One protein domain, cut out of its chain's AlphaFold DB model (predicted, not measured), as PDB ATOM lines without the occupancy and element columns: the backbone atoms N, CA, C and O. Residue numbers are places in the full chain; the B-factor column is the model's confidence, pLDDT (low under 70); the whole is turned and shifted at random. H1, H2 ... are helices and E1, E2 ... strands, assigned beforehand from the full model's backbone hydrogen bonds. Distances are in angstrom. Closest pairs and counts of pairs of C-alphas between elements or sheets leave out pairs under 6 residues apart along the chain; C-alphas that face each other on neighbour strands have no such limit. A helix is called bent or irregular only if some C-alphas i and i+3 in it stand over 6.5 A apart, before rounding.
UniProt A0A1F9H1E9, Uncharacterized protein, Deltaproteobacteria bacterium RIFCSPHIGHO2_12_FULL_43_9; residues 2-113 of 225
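AT A GLANCE: This is residues 2 to 113 of the 225 residues of an uncharacterized protein of Deltaproteobacteria bacterium RIFCSPHIGHO2_12_FULL_43_9 (UniProt A0A1F9H1E9). One long, twisted sheet of six antiparallel strands forms an open wall, with a free tail, residues 2 to 8, sticking out at one end. The loop between E3 and E4 holds one very short helix, H1, which only grazes the sheet near the last residue of E3 and the first of E4. The printed part has 112 residues with the named elements E1, E2, E3, H1, E4, E5, E6 along the chain; the sheet's order is E1 E2 E3 E4 E5 E6, and the class is mostly strand. The whole is loose, with a radius of gyration of the C-alphas of 17.7 A, and elongated, spanning 57 by 30 by 23 A.

IN THESE COORDINATES: Residues 2 to 14 hold no named element. E1, residues 15 to 23, begins with C-alpha 15 at (-30.876, 21.119, 52.062) and is 26.8 A long. E2, residues 31 to 43, is 35.7 A long, and E3, residues 46 to 55, is 28.4 A long. H1, residues 67 to 70, is neither bent nor irregular, but only just: C-alphas 67 and 70 are 6.2 A apart. E4, residues 76 to 86, is 31.8 A long. E5, residues 91 to 105, is the longest strand at 42.8 A, with C-alpha 105 at (6.712, 14.906, 48.248). E6, residues 108 to 113, is 17.2 A long and ends with C-alpha 113 at (-6.246, 27.510, 49.612).

HOW THE PARTS SIT: E1 and E6 are the edge strands. E1 and E2 form a hairpin at 166 degrees, with N 18 and O 37 3.0 A apart, within hydrogen-bond range. E2 and E3 form a hairpin, with N 38 and O 50 at 2.9 A. E1, E2 and E3 make a meander, each strand the antiparallel neighbour of the one before, and E4, E5 and E6 make another. E3 and E4 are antiparallel neighbours at 165 degrees, with N 51 and O 80 at 2.9 A. The hairpin of E4 and E5 has N 81 and O 97 at 2.8 A, and that of E5 and E6 has N 102 and O 110 at 3.0 A. H1 grazes the sheet with residues 67 to 69; its closest C-alphas to E5 are those of Phe 68 and Asp 100, 7.2 A. H1 is too short for an O i to N i+4 pair; its 1 O i to N i+3 pair is within range. E1 and E6 are apart.

THE WHOLE: The two C-alphas farthest apart, those of Gln 2 and Pro 107, are 62.0 A apart. The printed part has no cut. The link from E3 to H1, 11 residues, is long. Mean pLDDT of the printed part is 75.5, and residues 2 to 14, 24 to 25, 28 to 29 and 57 to 72 are under 70.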
ATOM      1  N   GLN A   2     -52.663  24.115  32.788       30.64
ATOM      2  CA  GLN A   2     -52.181  23.299  33.905       30.64
ATOM      3  C   GLN A   2     -51.383  22.028  33.598       30.64
ATOM      4  O   GLN A   2     -51.907  20.955  33.334       30.64
ATOM      5  N   GLY A   3     -50.078  22.197  33.787       24.22
ATOM      6  CA  GLY A   3     -49.132  21.164  34.184       24.22
ATOM      7  C   GLY A   3     -47.786  21.769  34.580       24.22
ATOM      8  O   GLY A   3     -46.772  21.101  34.457       24.22
ATOM      9  N   GLY A   4     -47.751  23.048  34.986       28.12
ATOM     10  CA  GLY A   4     -46.535  23.641  35.529       28.12
ATOM     11  C   GLY A   4     -46.242  22.939  36.842       28.12
ATOM     12  O   GLY A   4     -47.063  22.997  37.760       28.12
ATOM     13  N   VAL A   5     -45.116  22.235  36.910       26.88
ATOM     14  CA  VAL A   5     -44.601  21.715  38.171       26.88
ATOM     15  C   VAL A   5     -44.311  22.937  39.036       26.88
ATOM     16  O   VAL A   5     -43.277  23.587  38.911       26.88
ATOM     17  N   HIS A   6     -45.262  23.295  39.895       28.00
ATOM     18  CA  HIS A   6     -44.995  24.187  41.005       28.00
ATOM     19  C   HIS A   6     -44.005  23.450  41.908       28.00
ATOM     20  O   HIS A   6     -44.408  22.645  42.746       28.00
ATOM     21  N   LYS A   7     -42.703  23.716  41.735       31.67
ATOM     22  CA  LYS A   7     -41.716  23.469  42.787       31.67
ATOM     23  C   LYS A   7     -42.131  24.361  43.957       31.67
ATOM     24  O   LYS A   7     -41.827  25.551  44.007       31.67
ATOM     25  N   THR A   8     -42.920  23.811  44.871       33.94
ATOM     26  CA  THR A   8     -43.123  24.392  46.193       33.94
ATOM     27  C   THR A   8     -41.786  24.296  46.905       33.94
ATOM     28  O   THR A   8     -41.447  23.227  47.402       33.94
ATOM     29  N   PHE A   9     -41.007  25.379  46.900       41.56
ATOM     30  CA  PHE A   9     -39.810  25.496  47.726       41.56
ATOM     31  C   PHE A   9     -40.242  25.407  49.198       41.56
ATOM     32  O   PHE A   9     -40.961  26.297  49.669       41.56
ATOM     33  N   PRO A  10     -39.882  24.341  49.931       37.56
ATOM     34  CA  PRO A  10     -40.246  24.226  51.329       37.56
ATOM     35  C   PRO A  10     -39.309  25.118  52.150       37.56
ATOM     36  O   PRO A  10     -38.212  24.716  52.505       37.56
ATOM     37  N   GLY A  11     -39.758  26.336  52.461       42.78
ATOM     38  CA  GLY A  11     -39.181  27.184  53.509       42.78
ATOM     39  C   GLY A  11     -37.737  27.672  53.303       42.78
ATOM     40  O   GLY A  11     -37.038  27.318  52.366       42.78
ATOM     41  N   PHE A  12     -37.300  28.527  54.227       48.72
ATOM     42  CA  PHE A  12     -36.007  29.235  54.275       48.72
ATOM     43  C   PHE A  12     -34.781  28.305  54.496       48.72
ATOM     44  O   PHE A  12     -33.683  28.782  54.751       48.72
ATOM     45  N   TRP A  13     -34.968  26.979  54.446       52.59
ATOM     46  CA  TRP A  13     -33.953  25.953  54.713       52.59
ATOM     47  C   TRP A  13     -34.331  24.647  53.999       52.59
ATOM     48  O   TRP A  13     -34.970  23.779  54.592       52.59
ATOM     49  N   ASN A  14     -33.943  24.501  52.731       63.31
ATOM     50  CA  ASN A  14     -34.098  23.242  51.996       63.31
ATOM     51  C   ASN A  14     -32.714  22.680  51.639       63.31
ATOM     52  O   ASN A  14     -32.113  23.186  50.699       63.31
ATOM     53  N   PRO A  15     -32.161  21.718  52.396       72.00
ATOM     54  CA  PRO A  15     -30.876  21.119  52.062       72.00
ATOM     55  C   PRO A  15     -31.018  20.143  50.889       72.00
ATOM     56  O   PRO A  15     -31.764  19.167  50.976       72.00
ATOM     57  N   GLU A  16     -30.264  20.364  49.819       76.00
ATOM     58  CA  GLU A  16     -30.101  19.397  48.731       76.00
ATOM     59  C   GLU A  16     -28.744  18.708  48.879       76.00
ATOM     60  O   GLU A  16     -27.704  19.327  48.682       76.00
ATOM     61  N   VAL A  17     -28.749  17.430  49.263       76.88
ATOM     62  CA  VAL A  17     -27.530  16.626  49.440       76.88
ATOM     63  C   VAL A  17     -27.270  15.817  48.179       76.88
ATOM     64  O   VAL A  17     -28.195  15.213  47.633       76.88
ATOM     65  N   PHE A  18     -26.014  15.745  47.754       81.06
ATOM     66  CA  PHE A  18     -25.603  14.878  46.655       81.06
ATOM     67  C   PHE A  18     -24.301  14.142  46.971       81.06
ATOM     68  O   PHE A  18     -23.584  14.440  47.933       81.06
ATOM     69  N   PHE A  19     -24.045  13.143  46.137       75.69
ATOM     70  CA  PHE A  19     -22.913  12.242  46.208       75.69
ATOM     71  C   PHE A  19     -22.489  11.919  44.777       75.69
ATOM     72  O   PHE A  19     -23.334  11.512  43.978       75.69
ATOM     73  N   ASP A  20     -21.211  12.102  44.468       76.38
ATOM     74  CA  ASP A  20     -20.632  11.780  43.163       76.38
ATOM     75  C   ASP A  20     -19.364  10.940  43.337       76.38
ATOM     76  O   ASP A  20     -18.561  11.172  44.243       76.38
ATOM     77  N   THR A  21     -19.186   9.939  42.477       75.56
ATOM     78  CA  THR A  21     -18.040   9.022  42.527       75.56
ATOM     79  C   THR A  21     -17.543   8.680  41.143       75.56
ATOM     80  O   THR A  21     -18.321   8.276  40.281       75.56
ATOM     81  N   GLU A  22     -16.225   8.719  40.983       73.06
ATOM     82  CA  GLU A  22     -15.529   8.311  39.773       73.06
ATOM     83  C   GLU A  22     -14.515   7.209  40.092       73.06
ATOM     84  O   GLU A  22     -13.716   7.321  41.027       73.06
ATOM     85  N   PHE A  23     -14.520   6.158  39.277       75.38
ATOM     86  CA  PHE A  23     -13.616   5.015  39.385       75.38
ATOM     87  C   PHE A  23     -12.780   4.877  38.112       75.38
ATOM     88  O   PHE A  23     -13.159   5.373  37.045       75.38
ATOM     89  N   ASP A  24     -11.643   4.187  38.195       67.00
ATOM     90  CA  ASP A  24     -10.957   3.746  36.984       67.00
ATOM     91  C   ASP A  24     -11.798   2.693  36.245       67.00
ATOM     92  O   ASP A  24     -12.313   1.744  36.833       67.00
ATOM     93  N   ILE A  25     -11.945   2.872  34.932       69.31
ATOM     94  CA  ILE A  25     -12.685   1.948  34.068       69.31
ATOM     95  C   ILE A  25     -11.937   0.610  33.959       69.31
ATOM     96  O   ILE A  25     -12.564  -0.436  33.794       69.31
ATOM     97  N   PHE A  26     -10.606   0.631  34.063       76.31
ATOM     98  CA  PHE A  26      -9.748  -0.550  33.979       76.31
ATOM     99  C   PHE A  26      -9.411  -1.153  35.350       76.31
ATOM    100  O   PHE A  26      -9.043  -2.327  35.411       76.31
ATOM    101  N   ASP A  27      -9.583  -0.393  36.434       72.38
ATOM    102  CA  ASP A  27      -9.492  -0.874  37.818       72.38
ATOM    103  C   ASP A  27     -10.597  -0.252  38.696       72.38
ATOM    104  O   ASP A  27     -10.383   0.758  39.368       72.38
ATOM    105  N   PRO A  28     -11.790  -0.869  38.753       66.62
ATOM    106  CA  PRO A  28     -12.909  -0.352  39.539       66.62
ATOM    107  C   PRO A  28     -12.660  -0.310  41.053       66.62
ATOM    108  O   PRO A  28     -13.450   0.287  41.783       66.62
ATOM    109  N   SER A  29     -11.596  -0.955  41.552       68.25
ATOM    110  CA  SER A  29     -11.188  -0.842  42.957       68.25
ATOM    111  C   SER A  29     -10.425   0.455  43.243       68.25
ATOM    112  O   SER A  29     -10.340   0.890  44.394       68.25
ATOM    113  N   HIS A  30      -9.931   1.110  42.191       73.81
ATOM    114  CA  HIS A  30      -9.254   2.390  42.255       73.81
ATOM    115  C   HIS A  30     -10.264   3.545  42.159       73.81
ATOM    116  O   HIS A  30     -10.724   3.939  41.085       73.81
ATOM    117  N   LEU A  31     -10.617   4.096  43.322       74.19
ATOM    118  CA  LEU A  31     -11.444   5.296  43.442       74.19
ATOM    119  C   LEU A  31     -10.634   6.535  43.036       74.19
ATOM    120  O   LEU A  31      -9.756   6.953  43.795       74.19
ATOM    121  N   LYS A  32     -10.985   7.146  41.901       76.31
ATOM    122  CA  LYS A  32     -10.365   8.378  41.394       76.31
ATOM    123  C   LYS A  32     -10.909   9.619  42.070       76.31
ATOM    124  O   LYS A  32     -10.142  10.485  42.463       76.31
ATOM    125  N   ARG A  33     -12.229   9.708  42.222       80.81
ATOM    126  CA  ARG A  33     -12.892  10.868  42.819       80.81
ATOM    127  C   ARG A  33     -14.041  10.428  43.692       80.81
ATOM    128  O   ARG A  33     -14.805   9.539  43.329       80.81
ATOM    129  N   LEU A  34     -14.177  11.097  44.819       82.56
ATOM    130  CA  LEU A  34     -15.378  11.064  45.632       82.56
ATOM    131  C   LEU A  34     -15.703  12.499  46.020       82.56
ATOM    132  O   LEU A  34     -14.838  13.195  46.546       82.56
ATOM    133  N   GLU A  35     -16.942  12.910  45.791       84.44
ATOM    134  CA  GLU A  35     -17.481  14.189  46.225       84.44
ATOM    135  C   GLU A  35     -18.754  13.976  47.033       84.44
ATOM    136  O   GLU A  35     -19.633  13.189  46.675       84.44
ATOM    137  N   VAL A  36     -18.859  14.715  48.124       86.94
ATOM    138  CA  VAL A  36     -20.066  14.835  48.929       86.94
ATOM    139  C   VAL A  36     -20.343  16.297  49.179       86.94
ATOM    140  O   VAL A  36     -19.434  17.080  49.451       86.94
ATOM    141  N   GLY A  37     -21.614  16.673  49.141       88.88
ATOM    142  CA  GLY A  37     -21.962  18.061  49.348       88.88
ATOM    143  C   GLY A  37     -23.414  18.296  49.678       88.88
ATOM    144  O   GLY A  37     -24.262  17.411  49.560       88.88
ATOM    145  N   THR A  38     -23.681  19.520  50.111       88.81
ATOM    146  CA  THR A  38     -25.026  20.007  50.386       88.81
ATOM    147  C   THR A  38     -25.195  21.443  49.911       88.81
ATOM    148  O   THR A  38     -24.284  22.261  50.074       88.81
ATOM    149  N   ASP A  39     -26.357  21.742  49.341       88.62
ATOM    150  CA  ASP A  39     -26.792  23.089  48.980       88.62
ATOM    151  C   ASP A  39     -27.891  23.547  49.928       88.62
ATOM    152  O   ASP A  39     -28.952  22.938  50.032       88.62
ATOM    153  N   LEU A  40     -27.622  24.638  50.637       87.12
ATOM    154  CA  LEU A  40     -28.521  25.244  51.604       87.12
ATOM    155  C   LEU A  40     -29.116  26.519  51.005       87.12
ATOM    156  O   LEU A  40     -28.467  27.567  50.959       87.12
ATOM    157  N   TYR A  41     -30.372  26.453  50.573       87.56
ATOM    158  CA  TYR A  41     -31.100  27.624  50.081       87.56
ATOM    159  C   TYR A  41     -31.594  28.462  51.261       87.56
ATOM    160  O   TYR A  41     -32.692  28.255  51.776       87.56
ATOM    161  N   THR A  42     -30.749  29.390  51.710       81.75
ATOM    162  CA  THR A  42     -31.045  30.276  52.846       81.75
ATOM    163  C   THR A  42     -32.153  31.273  52.518       81.75
ATOM    164  O   THR A  42     -32.897  31.675  53.400       81.75
ATOM    165  N   THR A  43     -32.307  31.670  51.250       85.62
ATOM    166  CA  THR A  43     -33.448  32.458  50.758       85.62
ATOM    167  C   THR A  43     -33.816  32.016  49.337       85.62
ATOM    168  O   THR A  43     -33.085  31.254  48.712       85.62
ATOM    169  N   LEU A  44     -34.894  32.563  48.757       84.56
ATOM    170  CA  LEU A  44     -35.211  32.377  47.326       84.56
ATOM    171  C   LEU A  44     -34.140  32.944  46.375       84.56
ATOM    172  O   LEU A  44     -34.203  32.724  45.168       84.56
ATOM    173  N   ARG A  45     -33.202  33.735  46.904       89.69
ATOM    174  CA  ARG A  45     -32.155  34.420  46.148       89.69
ATOM    175  C   ARG A  45     -30.755  34.050  46.611       89.69
ATOM    176  O   ARG A  45     -29.812  34.642  46.117       89.69
ATOM    177  N   SER A  46     -30.588  33.131  47.553       90.81
ATOM    178  CA  SER A  46     -29.261  32.800  48.061       90.81
ATOM    179  C   SER A  46     -29.110  31.321  48.317       90.81
ATOM    180  O   SER A  46     -30.011  30.673  48.850       90.81
ATOM    181  N   VAL A  47     -27.934  30.817  47.973       91.00
ATOM    182  CA  VAL A  47     -27.542  29.434  48.201       91.00
ATOM    183  C   VAL A  47     -26.177  29.415  48.864       91.00
ATOM    184  O   VAL A  47     -25.278  30.174  48.504       91.00
ATOM    185  N   TRP A  48     -26.045  28.562  49.868       92.00
ATOM    186  CA  TRP A  48     -24.783  28.268  50.512       92.00
ATOM    187  C   TRP A  48     -24.430  26.809  50.244       92.00
ATOM    188  O   TRP A  48     -25.134  25.901  50.682       92.00
ATOM    189  N   ARG A  49     -23.359  26.596  49.491       92.56
ATOM    190  CA  ARG A  49     -22.853  25.289  49.099       92.56
ATOM    191  C   ARG A  49     -21.709  24.889  50.009       92.56
ATOM    192  O   ARG A  49     -20.807  25.685  50.246       92.56
ATOM    193  N   LEU A  50     -21.739  23.653  50.483       92.56
ATOM    194  CA  LEU A  50     -20.647  23.026  51.220       92.56
ATOM    195  C   LEU A  50     -20.264  21.742  50.497       92.56
ATOM    196  O   LEU A  50     -21.157  20.978  50.116       92.56
ATOM    197  N   ARG A  51     -18.967  21.510  50.300       92.25
ATOM    198  CA  ARG A  51     -18.430  20.347  49.587       92.25
ATOM    199  C   ARG A  51     -17.237  19.756  50.325       92.25
ATOM    200  O   ARG A  51     -16.454  20.470  50.949       92.25
ATOM    201  N   GLY A  52     -17.107  18.441  50.229       91.38
ATOM    202  CA  GLY A  52     -15.902  17.696  50.553       91.38
ATOM    203  C   GLY A  52     -15.569  16.784  49.382       91.38
ATOM    204  O   GLY A  52     -16.427  16.027  48.926       91.38
ATOM    205  N   LEU A  53     -14.333  16.851  48.907       88.12
ATOM    206  CA  LEU A  53     -13.857  16.098  47.757       88.12
ATOM    207  C   LEU A  53     -12.561  15.373  48.124       88.12
ATOM    208  O   LEU A  53     -11.710  15.885  48.847       88.12
ATOM    209  N   THR A  54     -12.384  14.166  47.599       85.69
ATOM    210  CA  THR A  54     -11.061  13.563  47.463       85.69
ATOM    211  C   THR A  54     -10.813  13.179  46.019       85.69
ATOM    212  O   THR A  54     -11.717  12.693  45.336       85.69
ATOM    213  N   TYR A  55      -9.581  13.402  45.573       79.56
ATOM    214  CA  TYR A  55      -9.148  13.120  44.214       79.56
ATOM    215  C   TYR A  55      -7.812  12.379  44.247       79.56
ATOM    216  O   TYR A  55      -6.873  12.840  44.892       79.56
ATOM    217  N   ASP A  56      -7.726  11.220  43.602       71.44
ATOM    218  CA  ASP A  56      -6.505  10.429  43.467       71.44
ATOM    219  C   ASP A  56      -5.982  10.534  42.044       71.44
ATOM    220  O   ASP A  56      -6.734  10.409  41.075       71.44
ATOM    221  N   PHE A  57      -4.693  10.811  41.919       64.25
ATOM    222  CA  PHE A  57      -4.097  11.140  40.640       64.25
ATOM    223  C   PHE A  57      -3.350   9.957  40.032       64.25
ATOM    224  O   PHE A  57      -2.467   9.368  40.654       64.25
ATOM    225  N   LEU A  58      -3.620   9.737  38.744       51.50
ATOM    226  CA  LEU A  58      -2.619   9.353  37.751       51.50
ATOM    227  C   LEU A  58      -2.631  10.433  36.640       51.50
ATOM    228  O   LEU A  58      -3.726  10.812  36.217       51.50
ATOM    229  N   PRO A  59      -1.473  10.904  36.130       43.22
ATOM    230  CA  PRO A  59      -1.334  12.082  35.250       43.22
ATOM    231  C   PRO A  59      -2.046  12.145  33.901       43.22
ATOM    232  O   PRO A  59      -1.745  13.013  33.088       43.22
ATOM    233  N   THR A  60      -2.990  11.259  33.632       42.19
ATOM    234  CA  THR A  60      -3.472  11.011  32.273       42.19
ATOM    235  C   THR A  60      -4.989  11.020  32.108       42.19
ATOM    236  O   THR A  60      -5.443  10.735  31.004       42.19
ATOM    237  N   GLN A  61      -5.802  11.284  33.142       39.91
ATOM    238  CA  GLN A  61      -7.253  11.046  33.039       39.91
ATOM    239  C   GLN A  61      -8.114  12.099  33.769       39.91
ATOM    240  O   GLN A  61      -8.130  12.126  34.992       39.91
ATOM    241  N   GLY A  62      -8.870  12.930  33.032       40.62
ATOM    242  CA  GLY A  62     -10.003  13.714  33.569       40.62
ATOM    243  C   GLY A  62     -10.253  15.073  32.891       40.62
ATOM    244  O   GLY A  62      -9.307  15.733  32.481       40.62
ATOM    245  N   ILE A  63     -11.528  15.487  32.767       42.72
ATOM    246  CA  ILE A  63     -11.982  16.705  32.040       42.72
ATOM    247  C   ILE A  63     -12.327  17.888  32.983       42.72
ATOM    248  O   ILE A  63     -12.479  19.015  32.520       42.72
ATOM    249  N   GLN A  64     -12.387  17.685  34.305       46.66
ATOM    250  CA  GLN A  64     -12.447  18.758  35.313       46.66
ATOM    251  C   GLN A  64     -11.654  18.328  36.545       46.66
ATOM    252  O   GLN A  64     -11.892  17.248  37.082       46.66
ATOM    253  N   GLN A  65     -10.694  19.148  36.965       55.25
ATOM    254  CA  GLN A  65      -9.767  18.824  38.043       55.25
ATOM    255  C   GLN A  65      -9.662  20.013  39.007       55.25
ATOM    256  O   GLN A  65      -9.661  21.155  38.537       55.25
ATOM    257  N   PRO A  66      -9.538  19.784  40.328       53.31
ATOM    258  CA  PRO A  66      -9.103  20.831  41.246       53.31
ATOM    259  C   PRO A  66      -7.761  21.390  40.777       53.31
ATOM    260  O   PRO A  66      -6.895  20.621  40.351       53.31
ATOM    261  N   ILE A  67      -7.547  22.701  40.896       58.75
ATOM    262  CA  ILE A  67      -6.288  23.351  40.480       58.75
ATOM    263  C   ILE A  67      -5.084  22.690  41.178       58.75
ATOM    264  O   ILE A  67      -4.018  22.517  40.584       58.75
ATOM    265  N   PHE A  68      -5.287  22.206  42.408       56.09
ATOM    266  CA  PHE A  68      -4.266  21.536  43.206       56.09
ATOM    267  C   PHE A  68      -3.824  20.151  42.702       56.09
ATOM    268  O   PHE A  68      -2.778  19.634  43.105       56.09
ATOM    269  N   SER A  69      -4.575  19.556  41.776       54.00
ATOM    270  CA  SER A  69      -4.207  18.282  41.149       54.00
ATOM    271  C   SER A  69      -2.947  18.374  40.277       54.00
ATOM    272  O   SER A  69      -2.261  17.370  40.113       54.00
ATOM    273  N   ILE A  70      -2.592  19.566  39.778       61.03
ATOM    274  CA  ILE A  70      -1.464  19.768  38.850       61.03
ATOM    275  C   ILE A  70      -0.109  19.472  39.519       61.03
ATOM    276  O   ILE A  70       0.850  19.087  38.852       61.03
ATOM    277  N   PHE A  71      -0.014  19.637  40.838       65.81
ATOM    278  CA  PHE A  71       1.239  19.493  41.591       65.81
ATOM    279  C   PHE A  71       1.163  18.476  42.734       65.81
ATOM    280  O   PHE A  71       2.172  18.232  43.398       65.81
ATOM    281  N   SER A  72      -0.000  17.867  42.972       65.50
ATOM    282  CA  SER A  72      -0.118  16.782  43.942       65.50
ATOM    283  C   SER A  72       0.523  15.503  43.398       65.50
ATOM    284  O   SER A  72       0.173  15.028  42.322       65.50
ATOM    285  N   GLN A  73       1.422  14.891  44.169       75.88
ATOM    286  CA  GLN A  73       2.041  13.597  43.841       75.88
ATOM    287  C   GLN A  73       1.208  12.389  44.304       75.88
ATOM    288  O   GLN A  73       1.678  11.255  44.287       75.88
ATOM    289  N   GLY A  74      -0.020  12.619  44.764       77.81
ATOM    290  CA  GLY A  74      -0.918  11.569  45.227       77.81
ATOM    291  C   GLY A  74      -2.289  12.119  45.594       77.81
ATOM    292  O   GLY A  74      -2.685  13.194  45.141       77.81
ATOM    293  N   ARG A  75      -3.006  11.392  46.453       82.69
ATOM    294  CA  ARG A  75      -4.374  11.742  46.836       82.69
ATOM    295  C   ARG A  75      -4.479  13.110  47.516       82.69
ATOM    296  O   ARG A  75      -3.799  13.390  48.514       82.69
ATOM    297  N   LEU A  76      -5.387  13.915  46.989       87.00
ATOM    298  CA  LEU A  76      -5.791  15.229  47.453       87.00
ATOM    299  C   LEU A  76      -7.114  15.140  48.226       87.00
ATOM    300  O   LEU A  76      -7.973  14.307  47.918       87.00
ATOM    301  N   TYR A  77      -7.261  15.998  49.232       90.25
ATOM    302  CA  TYR A  77      -8.508  16.229  49.955       90.25
ATOM    303  C   TYR A  77      -8.825  17.718  49.920       90.25
ATOM    304  O   TYR A  77      -7.973  18.518  50.299       90.25
ATOM    305  N   GLU A  78     -10.038  18.063  49.513       90.75
ATOM    306  CA  GLU A  78     -10.536  19.433  49.453       90.75
ATOM    307  C   GLU A  78     -11.775  19.557  50.344       90.75
ATOM    308  O   GLU A  78     -12.650  18.682  50.356       90.75
ATOM    309  N   ALA A  79     -11.857  20.653  51.088       94.50
ATOM    310  CA  ALA A  79     -13.083  21.107  51.722       94.50
ATOM    311  C   ALA A  79     -13.391  22.511  51.210       94.50
ATOM    312  O   ALA A  79     -12.551  23.403  51.331       94.50
ATOM    313  N   SER A  80     -14.592  22.720  50.676       94.56
ATOM    314  CA  SER A  80     -14.957  24.001  50.081       94.56
ATOM    315  C   SER A  80     -16.344  24.482  50.480       94.56
ATOM    316  O   SER A  80     -17.242  23.728  50.871       94.56
ATOM    317  N   THR A  81     -16.484  25.801  50.459       96.06
ATOM    318  CA  THR A  81     -17.682  26.536  50.835       96.06
ATOM    319  C   THR A  81     -17.893  27.656  49.832       96.06
ATOM    320  O   THR A  81     -16.959  28.381  49.505       96.06
ATOM    321  N   GLN A  82     -19.114  27.811  49.336       96.00
ATOM    322  CA  GLN A  82     -19.448  28.868  48.390       96.00
ATOM    323  C   GLN A  82     -20.787  29.485  48.748       96.00
ATOM    324  O   GLN A  82     -21.775  28.781  48.941       96.00
ATOM    325  N   PHE A  83     -20.841  30.807  48.805       95.81
ATOM    326  CA  PHE A  83     -22.086  31.541  48.967       95.81
ATOM    327  C   PHE A  83     -22.394  32.305  47.689       95.81
ATOM    328  O   PHE A  83     -21.560  33.079  47.237       95.81
ATOM    329  N   GLU A  84     -23.598  32.139  47.146       95.69
ATOM    330  CA  GLU A  84     -24.082  32.906  45.998       95.69
ATOM    331  C   GLU A  84     -25.341  33.700  46.350       95.69
ATOM    332  O   GLU A  84     -26.212  33.240  47.097       95.69
ATOM    333  N   TYR A  85     -25.464  34.882  45.748       95.19
ATOM    334  CA  TYR A  85     -26.623  35.753  45.831       95.19
ATOM    335  C   TYR A  85     -27.106  36.174  44.440       95.19
ATOM    336  O   TYR A  85     -26.368  36.713  43.617       95.19
ATOM    337  N   LYS A  86     -28.398  35.968  44.204       95.12
ATOM    338  CA  LYS A  86     -29.138  36.310  42.997       95.12
ATOM    339  C   LYS A  86     -29.747  37.706  43.144       95.12
ATOM    340  O   LYS A  86     -30.799  37.884  43.766       95.12
ATOM    341  N   PHE A  87     -29.090  38.710  42.568       91.50
ATOM    342  CA  PHE A  87     -29.550  40.102  42.610       91.50
ATOM    343  C   PHE A  87     -30.788  40.324  41.735       91.50
ATOM    344  O   PHE A  87     -31.746  40.980  42.157       91.50
ATOM    345  N   THR A  88     -30.782  39.742  40.536       93.12
ATOM    346  CA  THR A  88     -31.889  39.773  39.571       93.12
ATOM    347  C   THR A  88     -32.128  38.375  39.012       93.12
ATOM    348  O   THR A  88     -31.439  37.434  39.386       93.12
ATOM    349  N   GLU A  89     -33.096  38.201  38.112       89.38
ATOM    350  CA  GLU A  89     -33.313  36.901  37.464       89.38
ATOM    351  C   GLU A  89     -32.087  36.394  36.699       89.38
ATOM    352  O   GLU A  89     -31.864  35.183  36.673       89.38
ATOM    353  N   ASN A  90     -31.256  37.328  36.231       93.44
ATOM    354  CA  ASN A  90     -30.163  37.073  35.306       93.44
ATOM    355  C   ASN A  90     -28.786  37.298  35.935       93.44
ATOM    356  O   ASN A  90     -27.822  36.778  35.399       93.44
ATOM    357  N   LEU A  91     -28.669  38.061  37.031       95.19
ATOM    358  CA  LEU A  91     -27.392  38.412  37.666       95.19
ATOM    359  C   LEU A  91     -27.218  37.700  39.011       95.19
ATOM    360  O   LEU A  91     -28.008  37.905  39.941       95.19
ATOM    361  N   ILE A  92     -26.145  36.921  39.117       96.25
ATOM    362  CA  ILE A  92     -25.750  36.167  40.306       96.25
ATOM    363  C   ILE A  92     -24.292  36.497  40.617       96.25
ATOM    364  O   ILE A  92     -23.474  36.578  39.707       96.25
ATOM    365  N   THR A  93     -23.963  36.670  41.889       97.44
ATOM    366  CA  THR A  93     -22.578  36.830  42.346       97.44
ATOM    367  C   THR A  93     -22.323  35.874  43.493       97.44
ATOM    368  O   THR A  93     -23.226  35.646  44.301       97.44
ATOM    369  N   GLY A  94     -21.106  35.363  43.603       96.56
ATOM    370  CA  GLY A  94     -20.709  34.478  44.676       96.56
ATOM    371  C   GLY A  94     -19.294  34.705  45.175       96.56
ATOM    372  O   GLY A  94     -18.487  35.408  44.568       96.56
ATOM    373  N   VAL A  95     -19.033  34.129  46.344       97.69
ATOM    374  CA  VAL A  95     -17.700  33.999  46.924       97.69
ATOM    375  C   VAL A  95     -17.486  32.543  47.291       97.69
ATOM    376  O   VAL A  95     -18.324  31.951  47.978       97.69
ATOM    377  N   GLY A  96     -16.368  31.988  46.843       96.62
ATOM    378  CA  GLY A  96     -15.909  30.640  47.144       96.62
ATOM    379  C   GLY A  96     -14.656  30.658  48.012       96.62
ATOM    380  O   GLY A  96     -13.817  31.552  47.902       96.62
ATOM    381  N   PHE A  97     -14.533  29.660  48.877       96.88
ATOM    382  CA  PHE A  97     -13.300  29.324  49.571       96.88
ATOM    383  C   PHE A  97     -13.108  27.812  49.541       96.88
ATOM    384  O   PHE A  97     -14.003  27.077  49.965       96.88
ATOM    385  N   SER A  98     -11.929  27.366  49.126       94.62
ATOM    386  CA  SER A  98     -11.500  25.973  49.205       94.62
ATOM    387  C   SER A  98     -10.216  25.873  50.008       94.62
ATOM    388  O   SER A  98      -9.324  26.715  49.899       94.62
ATOM    389  N   TRP A  99     -10.139  24.839  50.833       94.81
ATOM    390  CA  TRP A  99      -8.922  24.417  51.499       94.81
ATOM    391  C   TRP A  99      -8.544  23.036  50.998       94.81
ATOM    392  O   TRP A  99      -9.355  22.108  51.040       94.81
ATOM    393  N   ASP A 100      -7.286  22.903  50.611       90.56
ATOM    394  CA  ASP A 100      -6.746  21.711  49.993       90.56
ATOM    395  C   ASP A 100      -5.596  21.159  50.819       90.56
ATOM    396  O   ASP A 100      -4.714  21.891  51.267       90.56
ATOM    397  N   ASN A 101      -5.566  19.840  50.968       91.50
ATOM    398  CA  ASN A 101      -4.447  19.108  51.532       91.50
ATOM    399  C   ASN A 101      -3.958  18.068  50.528       91.50
ATOM    400  O   ASN A 101      -4.678  17.130  50.180       91.50
ATOM    401  N   TYR A 102      -2.706  18.202  50.102       87.25
ATOM    402  CA  TYR A 102      -2.131  17.422  49.007       87.25
ATOM    403  C   TYR A 102      -0.730  16.908  49.337       87.25
ATOM    404  O   TYR A 102      -0.050  17.399  50.243       87.25
ATOM    405  N   LEU A 103      -0.309  15.863  48.623       84.75
ATOM    406  CA  LEU A 103       1.011  15.262  48.794       84.75
ATOM    407  C   LEU A 103       2.032  16.061  47.978       84.75
ATOM    408  O   LEU A 103       1.989  16.027  46.752       84.75
ATOM    409  N   TRP A 104       2.937  16.780  48.646       79.12
ATOM    410  CA  TRP A 104       3.970  17.569  47.967       79.12
ATOM    411  C   TRP A 104       5.157  16.697  47.548       79.12
ATOM    412  O   TRP A 104       5.585  16.733  46.399       79.12
ATOM    413  N   GLN A 105       5.657  15.887  48.479       80.19
ATOM    414  CA  GLN A 105       6.712  14.906  48.248       80.19
ATOM    415  C   GLN A 105       6.551  13.810  49.289       80.19
ATOM    416  O   GLN A 105       6.584  14.131  50.469       80.19
ATOM    417  N   ASP A 106       6.403  12.546  48.896       75.56
ATOM    418  CA  ASP A 106       6.200  11.439  49.844       75.56
ATOM    419  C   ASP A 106       7.288  11.413  50.945       75.56
ATOM    420  O   ASP A 106       8.480  11.398  50.607       75.56
ATOM    421  N   PRO A 107       6.940  11.455  52.254       81.50
ATOM    422  CA  PRO A 107       5.600  11.424  52.883       81.50
ATOM    423  C   PRO A 107       5.033  12.787  53.327       81.50
ATOM    424  O   PRO A 107       4.054  12.869  54.070       81.50
ATOM    425  N   THR A 108       5.659  13.877  52.913       85.38
ATOM    426  CA  THR A 108       5.307  15.255  53.255       85.38
ATOM    427  C   THR A 108       4.049  15.719  52.524       85.38
ATOM    428  O   THR A 108       4.019  15.877  51.299       85.38
ATOM    429  N   ARG A 109       3.005  16.004  53.307       89.81
ATOM    430  CA  ARG A 109       1.791  16.685  52.849       89.81
ATOM    431  C   ARG A 109       1.869  18.166  53.179       89.81
ATOM    432  O   ARG A 109       2.457  18.551  54.188       89.81
ATOM    433  N   THR A 110       1.250  18.979  52.345       89.75
ATOM    434  CA  THR A 110       1.136  20.421  52.554       89.75
ATOM    435  C   THR A 110      -0.292  20.862  52.262       89.75
ATOM    436  O   THR A 110      -1.123  20.060  51.823       89.75
ATOM    437  N   ASN A 111      -0.576  22.126  52.549       91.81
ATOM    438  CA  ASN A 111      -1.882  22.712  52.322       91.81
ATOM    439  C   ASN A 111      -1.813  23.789  51.248       91.81
ATOM    440  O   ASN A 111      -0.744  24.307  50.917       91.81
ATOM    441  N   GLY A 112      -2.978  24.133  50.736       91.69
ATOM    442  CA  GLY A 112      -3.187  25.359  50.000       91.69
ATOM    443  C   GLY A 112      -4.627  25.798  50.126       91.69
ATOM    444  O   GLY A 112      -5.442  25.140  50.780       91.69
ATOM    445  N   TYR A 113      -4.913  26.956  49.562       93.75
ATOM    446  CA  TYR A 113      -6.246  27.510  49.612       93.75
ATOM    447  C   TYR A 113      -6.552  28.306  48.352       93.75
ATOM    448  O   TYR A 113      -5.659  28.865  47.719       93.75
TER     449      TYR A 113